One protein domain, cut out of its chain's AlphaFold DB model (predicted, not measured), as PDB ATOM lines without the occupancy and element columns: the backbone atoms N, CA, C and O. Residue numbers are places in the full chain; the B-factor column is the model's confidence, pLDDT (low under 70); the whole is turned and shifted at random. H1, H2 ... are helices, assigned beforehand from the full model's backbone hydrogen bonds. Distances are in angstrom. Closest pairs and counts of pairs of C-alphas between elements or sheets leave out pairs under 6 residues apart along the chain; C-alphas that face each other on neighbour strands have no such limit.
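What this domain is: This is residues 59 to 167 of the 518 residues of the protein "WW domain-containing protein" of Flavobacteriales bacterium (UniProt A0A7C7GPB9). Four helices run back and forth as a small, loose bundle, with H2 and H4 at opposite corners and H1 and H3 between them. Residues 102 to 122 make a long loop at the end of the bundle where H2 ends and H3 begins, tied by a short parallel pairing, residues 120 to 121 with 160 to 161, to the tail after H4. The printed part has 109 residues with four named helices, H1 to H4 in chain order, and no named strand: all helix. It is compact, with a radius of gyration of the C-alphas of 13.6 A, and flat, spanning 41 by 37 by 19 A.

Where its parts are: H2, residues 85 to 101, runs 24.2 A from C-alpha 85 at (-113.642, 122.203, 42.167). H4, residues 140 to 156, runs 24.4 A and ends at C-alpha 156 at (-128.729, 130.135, 55.764). H3, residues 123 to 135, is 18.1 A long, and H1, residues 70 to 77, 9.6 A.

How they stand to each other: H2 touches H3 with residues 91 to 98 alone, closest at the C-alphas of Ile 98 and Gly 125, 5.7 A, at a shallow tilt of 17 degrees, opposite ways; they form a helical hairpin. H2 touches H1 with residues 88 to 92 alone, closest at the C-alphas of Lys 73 and Ile 88, 6.5 A, at a steep tilt of 42 degrees, also a helical hairpin. H4 touches H1 with residues 146 to 153 alone, closest at the C-alphas of Leu 72 and Trp 153, 6.3 A, at a shallow tilt of 24 degrees, opposite ways. H3 and H4 are close but not clearly touching, the closest C-alphas being those of Ile 133 and Asn 143, 7.5 A. H2 and H4 are apart, as are H1 and H3. In H1, H2, H3 and H4 every O i to N i+4 pair is within hydrogen-bond range.

The domain as a whole: The C-alphas farthest apart, Gly 112 and Pro 139, are 41.5 A apart. The printed part has no cut. The link from H2 to H3 is long, that from H3 to H4 tight. The pLDDT is under 70 at residues 59 to 69, 108 to 117 and 167.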
ATOM      1  N   VAL A  59    -131.708 139.182  51.311       47.06
ATOM      2  CA  VAL A  59    -132.013 138.150  50.320       47.06
ATOM      3  C   VAL A  59    -131.231 136.919  50.760       47.06
ATOM      4  O   VAL A  59    -130.059 136.761  50.403       47.06
ATOM      5  N   SER A  60    -131.881 136.034  51.530       47.50
ATOM      6  CA  SER A  60    -131.478 134.617  51.603       47.50
ATOM      7  C   SER A  60    -131.340 134.090  50.165       47.50
ATOM      8  O   SER A  60    -131.949 134.655  49.273       47.50
ATOM      9  N   THR A  61    -130.502 133.109  49.826       57.09
ATOM     10  CA  THR A  61    -130.150 132.866  48.401       57.09
ATOM     11  C   THR A  61    -130.092 131.395  48.039       57.09
ATOM     12  O   THR A  61    -129.049 130.751  48.151       57.09
ATOM     13  N   GLY A  62    -131.211 130.865  47.556       55.41
ATOM     14  CA  GLY A  62    -131.299 129.460  47.195       55.41
ATOM     15  C   GLY A  62    -130.477 129.075  45.953       55.41
ATOM     16  O   GLY A  62    -130.144 129.907  45.104       55.41
ATOM     17  N   LEU A  63    -130.150 127.783  45.890       60.47
ATOM     18  CA  LEU A  63    -129.279 127.108  44.910       60.47
ATOM     19  C   LEU A  63    -129.673 127.340  43.445       60.47
ATOM     20  O   LEU A  63    -128.803 127.326  42.581       60.47
ATOM     21  N   ASN A  64    -130.960 127.589  43.176       52.78
ATOM     22  CA  ASN A  64    -131.477 127.799  41.823       52.78
ATOM     23  C   ASN A  64    -131.605 129.273  41.434       52.78
ATOM     24  O   ASN A  64    -131.897 129.558  40.275       52.78
ATOM     25  N   SER A  65    -131.353 130.218  42.350       57.31
ATOM     26  CA  SER A  65    -131.461 131.630  41.992       57.31
ATOM     27  C   SER A  65    -130.431 131.977  40.915       57.31
ATOM     28  O   SER A  65    -129.226 131.812  41.103       57.31
ATOM     29  N   GLU A  66    -130.911 132.488  39.781       50.19
ATOM     30  CA  GLU A  66    -130.078 132.952  38.662       50.19
ATOM     31  C   GLU A  66    -129.019 133.972  39.119       50.19
ATOM     32  O   GLU A  66    -127.935 134.061  38.550       50.19
ATOM     33  N   TYR A  67    -129.318 134.692  40.206       47.16
ATOM     34  CA  TYR A  67    -128.470 135.721  40.792       47.16
ATOM     35  C   TYR A  67    -127.391 135.205  41.758       47.16
ATOM     36  O   TYR A  67    -126.397 135.905  41.933       47.16
ATOM     37  N   LYS A  68    -127.552 134.030  42.398       55.19
ATOM     38  CA  LYS A  68    -126.584 133.477  43.374       55.19
ATOM     39  C   LYS A  68    -126.594 131.936  43.458       55.19
ATOM     40  O   LYS A  68    -126.543 131.382  44.559       55.19
ATOM     41  N   ARG A  69    -126.548 131.229  42.317       54.84
ATOM     42  CA  ARG A  69    -126.168 129.789  42.255       54.84
ATOM     43  C   ARG A  69    -124.867 129.484  43.016       54.84
ATOM     44  O   ARG A  69    -124.615 128.357  43.428       54.84
ATOM     45  N   ASP A  70    -124.065 130.515  43.249       73.19
ATOM     46  CA  ASP A  70    -122.793 130.443  43.944       73.19
ATOM     47  C   ASP A  70    -122.890 130.391  45.477       73.19
ATOM     48  O   ASP A  70    -121.844 130.313  46.107       73.19
ATOM     49  N   SER A  71    -124.067 130.405  46.125       87.25
ATOM     50  CA  SER A  71    -124.114 130.409  47.604       87.25
ATOM     51  C   SER A  71    -123.497 129.143  48.216       87.25
ATOM     52  O   SER A  71    -122.634 129.233  49.090       87.25
ATOM     53  N   LEU A  72    -123.859 127.961  47.703       91.75
ATOM     54  CA  LEU A  72    -123.243 126.700  48.125       91.75
ATOM     55  C   LEU A  72    -121.773 126.644  47.698       91.75
ATOM     56  O   LEU A  72    -120.903 126.328  48.504       91.75
ATOM     57  N   LYS A  73    -121.477 127.031  46.454       93.44
ATOM     58  CA  LYS A  73    -120.111 127.063  45.915       93.44
ATOM     59  C   LYS A  73    -119.177 127.958  46.735       93.44
ATOM     60  O   LYS A  73    -118.028 127.599  46.958       93.44
ATOM     61  N   GLN A  74    -119.665 129.101  47.206       92.88
ATOM     62  CA  GLN A  74    -118.917 130.059  48.012       92.88
ATOM     63  C   GLN A  74    -118.677 129.527  49.424       92.88
ATOM     64  O   GLN A  74    -117.572 129.677  49.937       92.88
ATOM     65  N   VAL A  75    -119.678 128.892  50.043       94.56
ATOM     66  CA  VAL A  75    -119.520 128.251  51.358       94.56
ATOM     67  C   VAL A  75    -118.505 127.107  51.277       94.56
ATOM     68  O   VAL A  75    -117.585 127.047  52.089       94.56
ATOM     69  N   LEU A  76    -118.616 126.248  50.261       95.00
ATOM     70  CA  LEU A  76    -117.700 125.124  50.054       95.00
ATOM     71  C   LEU A  76    -116.292 125.573  49.637       95.00
ATOM     72  O   LEU A  76    -115.305 124.988  50.072       95.00
ATOM     73  N   GLY A  77    -116.181 126.642  48.848       93.81
ATOM     74  CA  GLY A  77    -114.903 127.205  48.407       93.81
ATOM     75  C   GLY A  77    -114.080 127.864  49.520       93.81
ATOM     76  O   GLY A  77    -112.907 128.152  49.306       93.81
ATOM     77  N   ARG A  78    -114.669 128.094  50.702       95.31
ATOM     78  CA  ARG A  78    -113.974 128.617  51.895       95.31
ATOM     79  C   ARG A  78    -113.368 127.523  52.778       95.31
ATOM     80  O   ARG A  78    -112.712 127.838  53.768       95.31
ATOM     81  N   LEU A  79    -113.595 126.248  52.461       95.75
ATOM     82  CA  LEU A  79    -113.030 125.146  53.234       95.75
ATOM     83  C   LEU A  79    -111.498 125.142  53.145       95.75
ATOM     84  O   LEU A  79    -110.916 125.527  52.133       95.75
ATOM     85  N   THR A  80    -110.846 124.747  54.239       94.25
ATOM     86  CA  THR A  80    -109.383 124.664  54.341       94.25
ATOM     87  C   THR A  80    -109.000 123.257  54.821       94.25
ATOM     88  O   THR A  80    -109.326 122.918  55.962       94.25
ATOM     89  N   PRO A  81    -108.319 122.436  53.996       95.38
ATOM     90  CA  PRO A  81    -107.904 122.722  52.618       95.38
ATOM     91  C   PRO A  81    -109.100 122.918  51.662       95.38
ATOM     92  O   PRO A  81    -110.186 122.399  51.929       95.38
ATOM     93  N   PRO A  82    -108.920 123.681  50.565       95.00
ATOM     94  CA  PRO A  82    -109.973 123.863  49.575       95.00
ATOM     95  C   PRO A  82    -110.320 122.520  48.936       95.00
ATOM     96  O   PRO A  82    -109.424 121.775  48.532       95.00
ATOM     97  N   LEU A  83    -111.618 122.222  48.833       96.25
ATOM     98  CA  LEU A  83    -112.078 121.064  48.072       96.25
ATOM     99  C   LEU A  83    -111.743 121.227  46.591       96.25
ATOM    100  O   LEU A  83    -111.741 122.338  46.053       96.25
ATOM    101  N   ASP A  84    -111.522 120.092  45.929       96.69
ATOM    102  CA  ASP A  84    -111.404 120.049  44.480       96.69
ATOM    103  C   ASP A  84    -112.661 120.680  43.838       96.69
ATOM    104  O   ASP A  84    -113.786 120.315  44.211       96.69
ATOM    105  N   PRO A  85    -112.515 121.630  42.893       95.94
ATOM    106  CA  PRO A  85    -113.642 122.203  42.167       95.94
ATOM    107  C   PRO A  85    -114.577 121.159  41.540       95.94
ATOM    108  O   PRO A  85    -115.780 121.410  41.461       95.94
ATOM    109  N   GLU A  86    -114.057 119.995  41.135       96.50
ATOM    110  CA  GLU A  86    -114.865 118.891  40.606       96.50
ATOM    111  C   GLU A  86    -115.792 118.296  41.676       96.50
ATOM    112  O   GLU A  86    -116.960 118.029  41.396       96.50
ATOM    113  N   TYR A  87    -115.326 118.160  42.923       97.00
ATOM    114  CA  TYR A  87    -116.150 117.688  44.044       97.00
ATOM    115  C   TYR A  87    -117.233 118.697  44.416       97.00
ATOM    116  O   TYR A  87    -118.384 118.321  44.648       97.00
ATOM    117  N   ILE A  88    -116.890 119.987  44.419       96.06
ATOM    118  CA  ILE A  88    -117.858 121.058  44.675       96.06
ATOM    119  C   ILE A  88    -118.970 121.022  43.623       96.06
ATOM    120  O   ILE A  88    -120.147 121.054  43.982       96.06
ATOM    121  N   GLN A  89    -118.614 120.917  42.339       95.12
ATOM    122  CA  GLN A  89    -119.600 120.849  41.262       95.12
ATOM    123  C   GLN A  89    -120.451 119.576  41.350       95.12
ATOM    124  O   GLN A  89    -121.670 119.670  41.275       95.12
ATOM    125  N   ALA A  90    -119.840 118.414  41.603       96.25
ATOM    126  CA  ALA A  90    -120.566 117.152  41.740       96.25
ATOM    127  C   ALA A  90    -121.606 117.188  42.875       96.25
ATOM    128  O   ALA A  90    -122.713 116.681  42.719       96.25
ATOM    129  N   LEU A  91    -121.284 117.812  44.011       96.50
ATOM    130  CA  LEU A  91    -122.226 117.965  45.124       96.50
ATOM    131  C   LEU A  91    -123.343 118.966  44.824       96.50
ATOM    132  O   LEU A  91    -124.487 118.719  45.205       96.50
ATOM    133  N   ILE A  92    -123.038 120.060  44.120       95.00
ATOM    134  CA  ILE A  92    -124.060 120.993  43.623       95.00
ATOM    135  C   ILE A  92    -125.030 120.259  42.693       95.00
ATOM    136  O   ILE A  92    -126.239 120.391  42.866       95.00
ATOM    137  N   ASP A  93    -124.513 119.458  41.762       94.88
ATOM    138  CA  ASP A  93    -125.325 118.710  40.802       94.88
ATOM    139  C   ASP A  93    -126.218 117.676  41.508       94.88
ATOM    140  O   ASP A  93    -127.400 117.575  41.187       94.88
ATOM    141  N   VAL A  94    -125.700 116.968  42.522       96.44
ATOM    142  CA  VAL A  94    -126.489 116.019  43.333       96.44
ATOM    143  C   VAL A  94    -127.608 116.725  44.095       96.44
ATOM    144  O   VAL A  94    -128.744 116.262  44.062       96.44
ATOM    145  N   ILE A  95    -127.334 117.853  44.759       95.38
ATOM    146  CA  ILE A  95    -128.376 118.579  45.505       95.38
ATOM    147  C   ILE A  95    -129.408 119.186  44.546       95.38
ATOM    148  O   ILE A  95    -130.601 119.157  44.840       95.38
ATOM    149  N   ALA A  96    -128.978 119.702  43.392       92.81
ATOM    150  CA  ALA A  96    -129.884 120.216  42.370       92.81
ATOM    151  C   ALA A  96    -130.778 119.110  41.788       92.81
ATOM    152  O   ALA A  96    -131.971 119.339  41.589       92.81
ATOM    153  N   GLN A  97    -130.223 117.915  41.560       94.44
ATOM    154  CA  GLN A  97    -130.985 116.747  41.128       94.44
ATOM    155  C   GLN A  97    -132.019 116.339  42.183       94.44
ATOM    156  O   GLN A  97    -133.193 116.241  41.852       94.44
ATOM    157  N   ILE A  98    -131.606 116.176  43.446       95.50
ATOM    158  CA  ILE A  98    -132.505 115.836  44.562       95.50
ATOM    159  C   ILE A  98    -133.643 116.849  44.663       95.50
ATOM    160  O   ILE A  98    -134.803 116.475  44.770       95.50
ATOM    161  N   ALA A  99    -133.327 118.140  44.567       92.56
ATOM    162  CA  ALA A  99    -134.344 119.175  44.628       92.56
ATOM    163  C   ALA A  99    -135.310 119.136  43.436       92.56
ATOM    164  O   ALA A  99    -136.495 119.409  43.604       92.56
ATOM    165  N   GLY A 100    -134.827 118.776  42.243       91.88
ATOM    166  CA  GLY A 100    -135.678 118.533  41.079       91.88
ATOM    167  C   GLY A 100    -136.590 117.316  41.257       91.88
ATOM    168  O   GLY A 100    -137.775 117.402  40.940       91.88
ATOM    169  N   ASP A 101    -136.051 116.220  41.794       94.19
ATOM    170  CA  ASP A 101    -136.764 114.957  42.008       94.19
ATOM    171  C   ASP A 101    -137.822 115.077  43.126       94.19
ATOM    172  O   ASP A 101    -138.933 114.569  42.987       94.19
ATOM    173  N   GLU A 102    -137.511 115.801  44.206       93.44
ATOM    174  CA  GLU A 102    -138.402 116.029  45.355       93.44
ATOM    175  C   GLU A 102    -139.334 117.244  45.168       93.44
ATOM    176  O   GLU A 102    -140.140 117.558  46.041       93.44
ATOM    177  N   GLY A 103    -139.244 117.955  44.036       90.56
ATOM    178  CA  GLY A 103    -140.044 119.160  43.779       90.56
ATOM    179  C   GLY A 103    -139.715 120.340  44.706       90.56
ATOM    180  O   GLY A 103    -140.509 121.274  44.830       90.56
ATOM    181  N   ILE A 104    -138.544 120.319  45.347       88.06
ATOM    182  CA  ILE A 104    -138.071 121.359  46.261       88.06
ATOM    183  C   ILE A 104    -137.709 122.604  45.457       88.06
ATOM    184  O   ILE A 104    -136.716 122.663  44.723       88.06
ATOM    185  N   MET A 105    -138.491 123.662  45.644       83.12
ATOM    186  CA  MET A 105    -138.209 124.943  45.015       83.12
ATOM    187  C   MET A 105    -137.143 125.702  45.819       83.12
ATOM    188  O   MET A 105    -137.428 126.435  46.766       83.12
ATOM    189  N   LEU A 106    -135.885 125.581  45.389       78.25
ATOM    190  CA  LEU A 106    -134.741 126.324  45.939       78.25
ATOM    191  C   LEU A 106    -134.684 127.786  45.453       78.25
ATOM    192  O   LEU A 106    -133.610 128.382  45.400       78.25
ATOM    193  N   GLU A 107    -135.819 128.373  45.072       72.38
ATOM    194  CA  GLU A 107    -135.929 129.777  44.673       72.38
ATOM    195  C   GLU A 107    -136.614 130.617  45.751       72.38
ATOM    196  O   GLU A 107    -137.369 130.133  46.597       72.38
ATOM    197  N   LEU A 108    -136.300 131.912  45.757       62.38
ATOM    198  CA  LEU A 108    -136.502 132.750  46.929       62.38
ATOM    199  C   LEU A 108    -137.861 133.412  47.090       62.38
ATOM    200  O   LEU A 108    -138.095 134.081  48.091       62.38
ATOM    201  N   SER A 109    -138.751 133.271  46.119       59.16
ATOM    202  CA  SER A 109    -139.973 134.072  46.111       59.16
ATOM    203  C   SER A 109    -141.187 133.351  46.697       59.16
ATOM    204  O   SER A 109    -142.322 133.702  46.369       59.16
ATOM    205  N   LEU A 110    -140.991 132.381  47.589       56.75
ATOM    206  CA  LEU A 110    -142.108 131.790  48.321       56.75
ATOM    207  C   LEU A 110    -142.429 132.659  49.543       56.75
ATOM    208  O   LEU A 110    -141.955 132.432  50.649       56.75
ATOM    209  N   LYS A 111    -143.241 133.701  49.328       55.38
ATOM    210  CA  LYS A 111    -143.938 134.399  50.415       55.38
ATOM    211  C   LYS A 111    -145.173 133.576  50.792       55.38
ATOM    212  O   LYS A 111    -146.202 133.698  50.136       55.38
ATOM    213  N   GLY A 112    -145.086 132.750  51.834       59.47
ATOM    214  CA  GLY A 112    -146.238 132.004  52.352       59.47
ATOM    215  C   GLY A 112    -145.869 131.007  53.452       59.47
ATOM    216  O   GLY A 112    -144.736 130.552  53.508       59.47
ATOM    217  N   LEU A 113    -146.835 130.652  54.307       52.41
ATOM    218  CA  LEU A 113    -146.678 129.707  55.432       52.41
ATOM    219  C   LEU A 113    -146.174 128.306  55.021       52.41
ATOM    220  O   LEU A 113    -145.659 127.584  55.868       52.41
ATOM    221  N   ASN A 114    -146.263 127.948  53.736       57.19
ATOM    222  CA  ASN A 114    -145.800 126.660  53.211       57.19
ATOM    223  C   ASN A 114    -144.321 126.678  52.763       57.19
ATOM    224  O   ASN A 114    -143.740 125.624  52.536       57.19
ATOM    225  N   SER A 115    -143.666 127.848  52.709       64.56
ATOM    226  CA  SER A 115    -142.321 127.984  52.119       64.56
ATOM    227  C   SER A 115    -141.209 127.252  52.875       64.56
ATOM    228  O   SER A 115    -140.139 127.025  52.317       64.56
ATOM    229  N   GLU A 116    -141.420 126.950  54.158       62.38
ATOM    230  CA  GLU A 116    -140.455 126.212  54.982       62.38
ATOM    231  C   GLU A 116    -140.652 124.692  54.923       62.38
ATOM    232  O   GLU A 116    -139.690 123.956  55.140       62.38
ATOM    233  N   GLN A 117    -141.873 124.217  54.646       67.38
ATOM    234  CA  GLN A 117    -142.142 122.784  54.470       67.38
ATOM    235  C   GLN A 117    -141.635 122.299  53.107       67.38
ATOM    236  O   GLN A 117    -141.103 121.198  53.015       67.38
ATOM    237  N   ASP A 118    -141.661 123.173  52.099       72.12
ATOM    238  CA  ASP A 118    -141.201 122.887  50.735       72.12
ATOM    239  C   ASP A 118    -139.665 122.807  50.590       72.12
ATOM    240  O   ASP A 118    -139.157 122.693  49.478       72.12
ATOM    241  N   ARG A 119    -138.896 122.914  51.687       88.62
ATOM    242  CA  ARG A 119    -137.416 122.933  51.689       88.62
ATOM    243  C   ARG A 119    -136.796 121.871  52.587       88.62
ATOM    244  O   ARG A 119    -135.733 122.074  53.177       88.62
ATOM    245  N   ILE A 120    -137.475 120.743  52.717       93.94
ATOM    246  CA  ILE A 120    -136.972 119.592  53.452       93.94
ATOM    247  C   ILE A 120    -136.437 118.606  52.425       93.94
ATOM    248  O   ILE A 120    -137.226 118.011  51.707       93.94
ATOM    249  N   ILE A 121    -135.115 118.440  52.379       95.44
ATOM    250  CA  ILE A 121    -134.503 117.318  51.672       95.44
ATOM    251  C   ILE A 121    -134.787 116.068  52.494       95.44
ATOM    252  O   ILE A 121    -134.473 116.007  53.696       95.44
ATOM    253  N   ASP A 122    -135.411 115.088  51.857       96.12
ATOM    254  CA  ASP A 122    -135.841 113.884  52.534       96.12
ATOM    255  C   ASP A 122    -134.651 113.008  52.977       96.12
ATOM    256  O   ASP A 122    -133.459 113.310  52.811       96.12
ATOM    257  N   SER A 123    -134.988 111.908  53.639       95.94
ATOM    258  CA  SER A 123    -134.002 110.992  54.198       95.94
ATOM    259  C   SER A 123    -133.200 110.232  53.124       95.94
ATOM    260  O   SER A 123    -132.031 109.905  53.343       95.94
ATOM    261  N   ALA A 124    -133.791 109.991  51.948       95.88
ATOM    262  CA  ALA A 124    -133.161 109.339  50.807       95.88
ATOM    263  C   ALA A 124    -132.244 110.310  50.045       95.88
ATOM    264  O   ALA A 124    -131.101 109.948  49.744       95.88
ATOM    265  N   GLY A 125    -132.679 111.552  49.820       96.50
ATOM    266  CA  GLY A 125    -131.854 112.631  49.285       96.50
ATOM    267  C   GLY A 125    -130.645 112.903  50.179       96.50
ATOM    268  O   GLY A 125    -129.499 112.918  49.718       96.50
ATOM    269  N   THR A 126    -130.855 112.983  51.495       97.06
ATOM    270  CA  THR A 126    -129.758 113.140  52.464       97.06
ATOM    271  C   THR A 126    -128.798 111.942  52.432       97.06
ATOM    272  O   THR A 126    -127.578 112.131  52.443       97.06
ATOM    273  N   ALA A 127    -129.304 110.706  52.318       96.00
ATOM    274  CA  ALA A 127    -128.459 109.521  52.146       96.00
ATOM    275  C   ALA A 127    -127.611 109.591  50.866       96.00
ATOM    276  O   ALA A 127    -126.438 109.211  50.889       96.00
ATOM    277  N   LEU A 128    -128.178 110.079  49.757       97.06
ATOM    278  CA  LEU A 128    -127.473 110.227  48.483       97.06
ATOM    279  C   LEU A 128    -126.355 111.275  48.571       97.06
ATOM    280  O   LEU A 128    -125.245 111.018  48.094       97.06
ATOM    281  N   ILE A 129    -126.604 112.405  49.241       97.50
ATOM    282  CA  ILE A 129    -125.585 113.428  49.525       97.50
ATOM    283  C   ILE A 129    -124.439 112.814  50.332       97.50
ATOM    284  O   ILE A 129    -123.282 112.868  49.911       97.50
ATOM    285  N   LEU A 130    -124.749 112.162  51.456       96.75
ATOM    286  CA  LEU A 130    -123.735 111.562  52.328       96.75
ATOM    287  C   LEU A 130    -122.956 110.441  51.628       96.75
ATOM    288  O   LEU A 130    -121.741 110.341  51.790       96.75
ATOM    289  N   LYS A 131    -123.624 109.626  50.805       96.75
ATOM    290  CA  LYS A 131    -122.984 108.588  49.988       96.75
ATOM    291  C   LYS A 131    -122.026 109.182  48.955       96.75
ATOM    292  O   LYS A 131    -120.959 108.615  48.731       96.75
ATOM    293  N   THR A 132    -122.394 110.309  48.347       97.50
ATOM    294  CA  THR A 132    -121.542 111.024  47.386       97.50
ATOM    295  C   THR A 132    -120.268 111.511  48.069       97.50
ATOM    296  O   THR A 132    -119.173 111.212  47.599       97.50
ATOM    297  N   ILE A 133    -120.406 112.152  49.233       97.31
ATOM    298  CA  ILE A 133    -119.280 112.638  50.042       97.31
ATOM    299  C   ILE A 133    -118.376 111.485  50.494       97.31
ATOM    300  O   ILE A 133    -117.154 111.555  50.365       97.31
ATOM    301  N   ALA A 134    -118.969 110.391  50.980       96.12
ATOM    302  CA  ALA A 134    -118.226 109.205  51.396       96.12
ATOM    303  C   ALA A 134    -117.431 108.576  50.235       96.12
ATOM    304  O   ALA A 134    -116.347 108.038  50.454       96.12
ATOM    305  N   GLY A 135    -117.932 108.676  48.998       97.50
ATOM    306  CA  GLY A 135    -117.257 108.180  47.797       97.50
ATOM    307  C   GLY A 135    -115.935 108.885  47.474       97.50
ATOM    308  O   GLY A 135    -115.093 108.305  46.787       97.50
ATOM    309  N   TRP A 136    -115.717 110.094  47.991       97.62
ATOM    310  CA  TRP A 136    -114.500 110.873  47.748       97.62
ATOM    311  C   TRP A 136    -113.316 110.467  48.634       97.62
ATOM    312  O   TRP A 136    -112.194 110.895  48.372       97.62
ATOM    313  N   ASN A 137    -113.536 109.621  49.651       96.75
ATOM    314  CA  ASN A 137    -112.506 109.160  50.594       96.75
ATOM    315  C   ASN A 137    -111.685 110.309  51.220       96.75
ATOM    316  O   ASN A 137    -110.463 110.207  51.358       96.75
ATOM    317  N   LEU A 138    -112.352 111.410  51.580       96.06
ATOM    318  CA  LEU A 138    -111.715 112.547  52.248       96.06
ATOM    319  C   LEU A 138    -111.205 112.151  53.648       96.06
ATOM    320  O   LEU A 138    -111.849 111.339  54.318       96.06
ATOM    321  N   PRO A 139    -110.098 112.742  54.137       97.19
ATOM    322  CA  PRO A 139    -109.697 112.632  55.537       97.19
ATOM    323  C   PRO A 139    -110.830 113.039  56.490       97.19
ATOM    324  O   PRO A 139    -111.580 113.971  56.203       97.19
ATOM    325  N   ASP A 140    -110.911 112.409  57.665       95.38
ATOM    326  CA  ASP A 140    -112.002 112.635  58.632       95.38
ATOM    327  C   ASP A 140    -112.212 114.120  58.985       95.38
ATOM    328  O   ASP A 140    -113.347 114.579  59.136       95.38
ATOM    329  N   ALA A 141    -111.123 114.892  59.076       94.94
ATOM    330  CA  ALA A 141    -111.169 116.327  59.348       94.94
ATOM    331  C   ALA A 141    -111.834 117.123  58.207       94.94
ATOM    332  O   ALA A 141    -112.663 117.994  58.472       94.94
ATOM    333  N   GLU A 142    -111.515 116.796  56.952       96.12
ATOM    334  CA  GLU A 142    -112.092 117.433  55.761       96.12
ATOM    335  C   GLU A 142    -113.559 117.041  55.581       96.12
ATOM    336  O   GLU A 142    -114.404 117.903  55.349       96.12
ATOM    337  N   ASN A 143    -113.883 115.760  55.784       96.69
ATOM    338  CA  ASN A 143    -115.258 115.266  55.745       96.69
ATOM    339  C   ASN A 143    -116.135 115.972  56.799       96.69
ATOM    340  O   ASN A 143    -117.225 116.463  56.505       96.69
ATOM    341  N   THR A 144    -115.620 116.122  58.023       96.44
ATOM    342  CA  THR A 144    -116.321 116.843  59.097       96.44
ATOM    343  C   THR A 144    -116.529 118.320  58.753       96.44
ATOM    344  O   THR A 144    -117.615 118.860  58.977       96.44
ATOM    345  N   ALA A 145    -115.510 118.991  58.206       96.25
ATOM    346  CA  ALA A 145    -115.606 120.394  57.807       96.25
ATOM    347  C   ALA A 145    -116.635 120.596  56.681       96.25
ATOM    348  O   ALA A 145    -117.443 121.524  56.741       96.25
ATOM    349  N   LEU A 146    -116.669 119.680  55.712       97.00
ATOM    350  CA  LEU A 146    -117.641 119.668  54.624       97.00
ATOM    351  C   LEU A 146    -119.084 119.493  55.123       97.00
ATOM    352  O   LEU A 146    -119.963 120.256  54.725       97.00
ATOM    353  N   ILE A 147    -119.337 118.544  56.032       97.00
ATOM    354  CA  ILE A 147    -120.674 118.341  56.620       97.00
ATOM    355  C   ILE A 147    -121.122 119.590  57.396       97.00
ATOM    356  O   ILE A 147    -122.273 120.015  57.289       97.00
ATOM    357  N   LYS A 148    -120.211 120.233  58.141       96.50
ATOM    358  CA  LYS A 148    -120.502 121.500  58.836       96.50
ATOM    359  C   LYS A 148    -120.840 122.626  57.859       96.50
ATOM    360  O   LYS A 148    -121.795 123.361  58.098       96.50
ATOM    361  N   ALA A 149    -120.101 122.737  56.759       96.31
ATOM    362  CA  ALA A 149    -120.359 123.720  55.712       96.31
ATOM    363  C   ALA A 149    -121.722 123.497  55.031       96.31
ATOM    364  O   ALA A 149    -122.459 124.459  54.822       96.31
ATOM    365  N   LEU A 150    -122.100 122.242  54.769       96.56
ATOM    366  CA  LEU A 150    -123.426 121.886  54.249       96.56
ATOM    367  C   LEU A 150    -124.553 122.252  55.218       96.56
ATOM    368  O   LEU A 150    -125.531 122.871  54.806       96.56
ATOM    369  N   ASN A 151    -124.398 121.946  56.508       95.25
ATOM    370  CA  ASN A 151    -125.375 122.322  57.533       95.25
ATOM    371  C   ASN A 151    -125.496 123.846  57.683       95.25
ATOM    372  O   ASN A 151    -126.603 124.373  57.803       95.25
ATOM    373  N   TYR A 152    -124.371 124.566  57.643       94.12
ATOM    374  CA  TYR A 152    -124.364 126.027  57.654       94.12
ATOM    375  C   TYR A 152    -125.109 126.594  56.440       94.12
ATOM    376  O   TYR A 152    -125.994 127.434  56.600       94.12
ATOM    377  N   TRP A 153    -124.798 126.095  55.241       94.75
ATOM    378  CA  TRP A 153    -125.478 126.494  54.014       94.75
ATOM    379  C   TRP A 153    -126.983 126.194  54.073       94.75
ATOM    380  O   TRP A 153    -127.785 127.063  53.721       94.75
ATOM    381  N   GLY A 154    -127.373 125.017  54.572       93.75
ATOM    382  CA  GLY A 154    -128.774 124.640  54.742       93.75
ATOM    383  C   GLY A 154    -129.509 125.606  55.668       93.75
ATOM    384  O   GLY A 154    -130.541 126.157  55.296       93.75
ATOM    385  N   ARG A 155    -128.913 125.939  56.820       90.88
ATOM    386  CA  ARG A 155    -129.467 126.917  57.767       90.88
ATOM    387  C   ARG A 155    -129.664 128.300  57.142       90.88
ATOM    388  O   ARG A 155    -130.721 128.893  57.322       90.88
ATOM    389  N   VAL A 156    -128.668 128.808  56.412       87.62
ATOM    390  CA  VAL A 156    -128.729 130.135  55.764       87.62
ATOM    391  C   VAL A 156    -129.810 130.191  54.676       87.62
ATOM    392  O   VAL A 156    -130.391 131.247  54.436       87.62
ATOM    393  N   ASN A 157    -130.113 129.059  54.038       85.88
ATOM    394  CA  ASN A 157    -131.074 128.980  52.936       85.88
ATOM    395  C   ASN A 157    -132.413 128.339  53.319       85.88
ATOM    396  O   ASN A 157    -133.241 128.069  52.442       85.88
ATOM    397  N   SER A 158    -132.638 128.119  54.616       90.56
ATOM    398  CA  SER A 158    -133.820 127.438  55.157       90.56
ATOM    399  C   SER A 158    -134.053 126.051  54.541       90.56
ATOM    400  O   SER A 158    -135.196 125.630  54.401       90.56
ATOM    401  N   VAL A 159    -132.981 125.350  54.163       93.25
ATOM    402  CA  VAL A 159    -133.007 123.959  53.699       93.25
ATOM    403  C   VAL A 159    -132.720 123.048  54.886       93.25
ATOM    404  O   VAL A 159    -131.684 123.179  55.545       93.25
ATOM    405  N   LYS A 160    -133.644 122.134  55.177       94.44
ATOM    406  CA  LYS A 160    -133.507 121.137  56.244       94.44
ATOM    407  C   LYS A 160    -133.128 119.795  55.629       94.44
ATOM    408  O   LYS A 160    -133.710 119.399  54.628       94.44
ATOM    409  N   PHE A 161    -132.178 119.098  56.242       96.00
ATOM    410  CA  PHE A 161    -131.801 117.739  55.860       96.00
ATOM    411  C   PHE A 161    -132.431 116.754  56.840       96.00
ATOM    412  O   PHE A 161    -132.221 116.867  58.051       96.00
ATOM    413  N   THR A 162    -133.201 115.798  56.334       95.75
ATOM    414  CA  THR A 162    -133.775 114.734  57.163       95.75
ATOM    415  C   THR A 162    -132.751 113.621  57.333       95.75
ATOM    416  O   THR A 162    -132.194 113.131  56.354       95.75
ATOM    417  N   ALA A 163    -132.485 113.199  58.569       91.69
ATOM    418  CA  ALA A 163    -131.541 112.113  58.805       91.69
ATOM    419  C   ALA A 163    -131.998 110.830  58.072       91.69
ATOM    420  O   ALA A 163    -133.179 110.479  58.159       91.69
ATOM    421  N   PRO A 164    -131.099 110.124  57.357       87.75
ATOM    422  CA  PRO A 164    -131.432 108.848  56.733       87.75
ATOM    423  C   PRO A 164    -131.942 107.863  57.795       87.75
ATOM    424  O   PRO A 164    -131.370 107.829  58.892       87.75
ATOM    425  N   PRO A 165    -132.985 107.057  57.511       82.94
ATOM    426  CA  PRO A 165    -133.473 106.072  58.462       82.94
ATOM    427  C   PRO A 165    -132.324 105.132  58.805       82.94
ATOM    428  O   PRO A 165    -131.754 104.463  57.938       82.94
ATOM    429  N   VAL A 166    -131.966 105.091  60.084       76.31
ATOM    430  CA  VAL A 166    -131.048 104.078  60.594       76.31
ATOM    431  C   VAL A 166    -131.760 102.751  60.374       76.31
ATOM    432  O   VAL A 166    -132.843 102.554  60.921       76.31
ATOM    433  N   ALA A 167    -131.212 101.903  59.497       57.81
ATOM    434  CA  ALA A 167    -131.869 100.678  59.053       57.81
ATOM    435  C   ALA A 167    -132.438  99.923  60.259       57.81
ATOM    436  O   ALA A 167    -131.685  99.459  61.119       57.81
TER     437      ALA A 167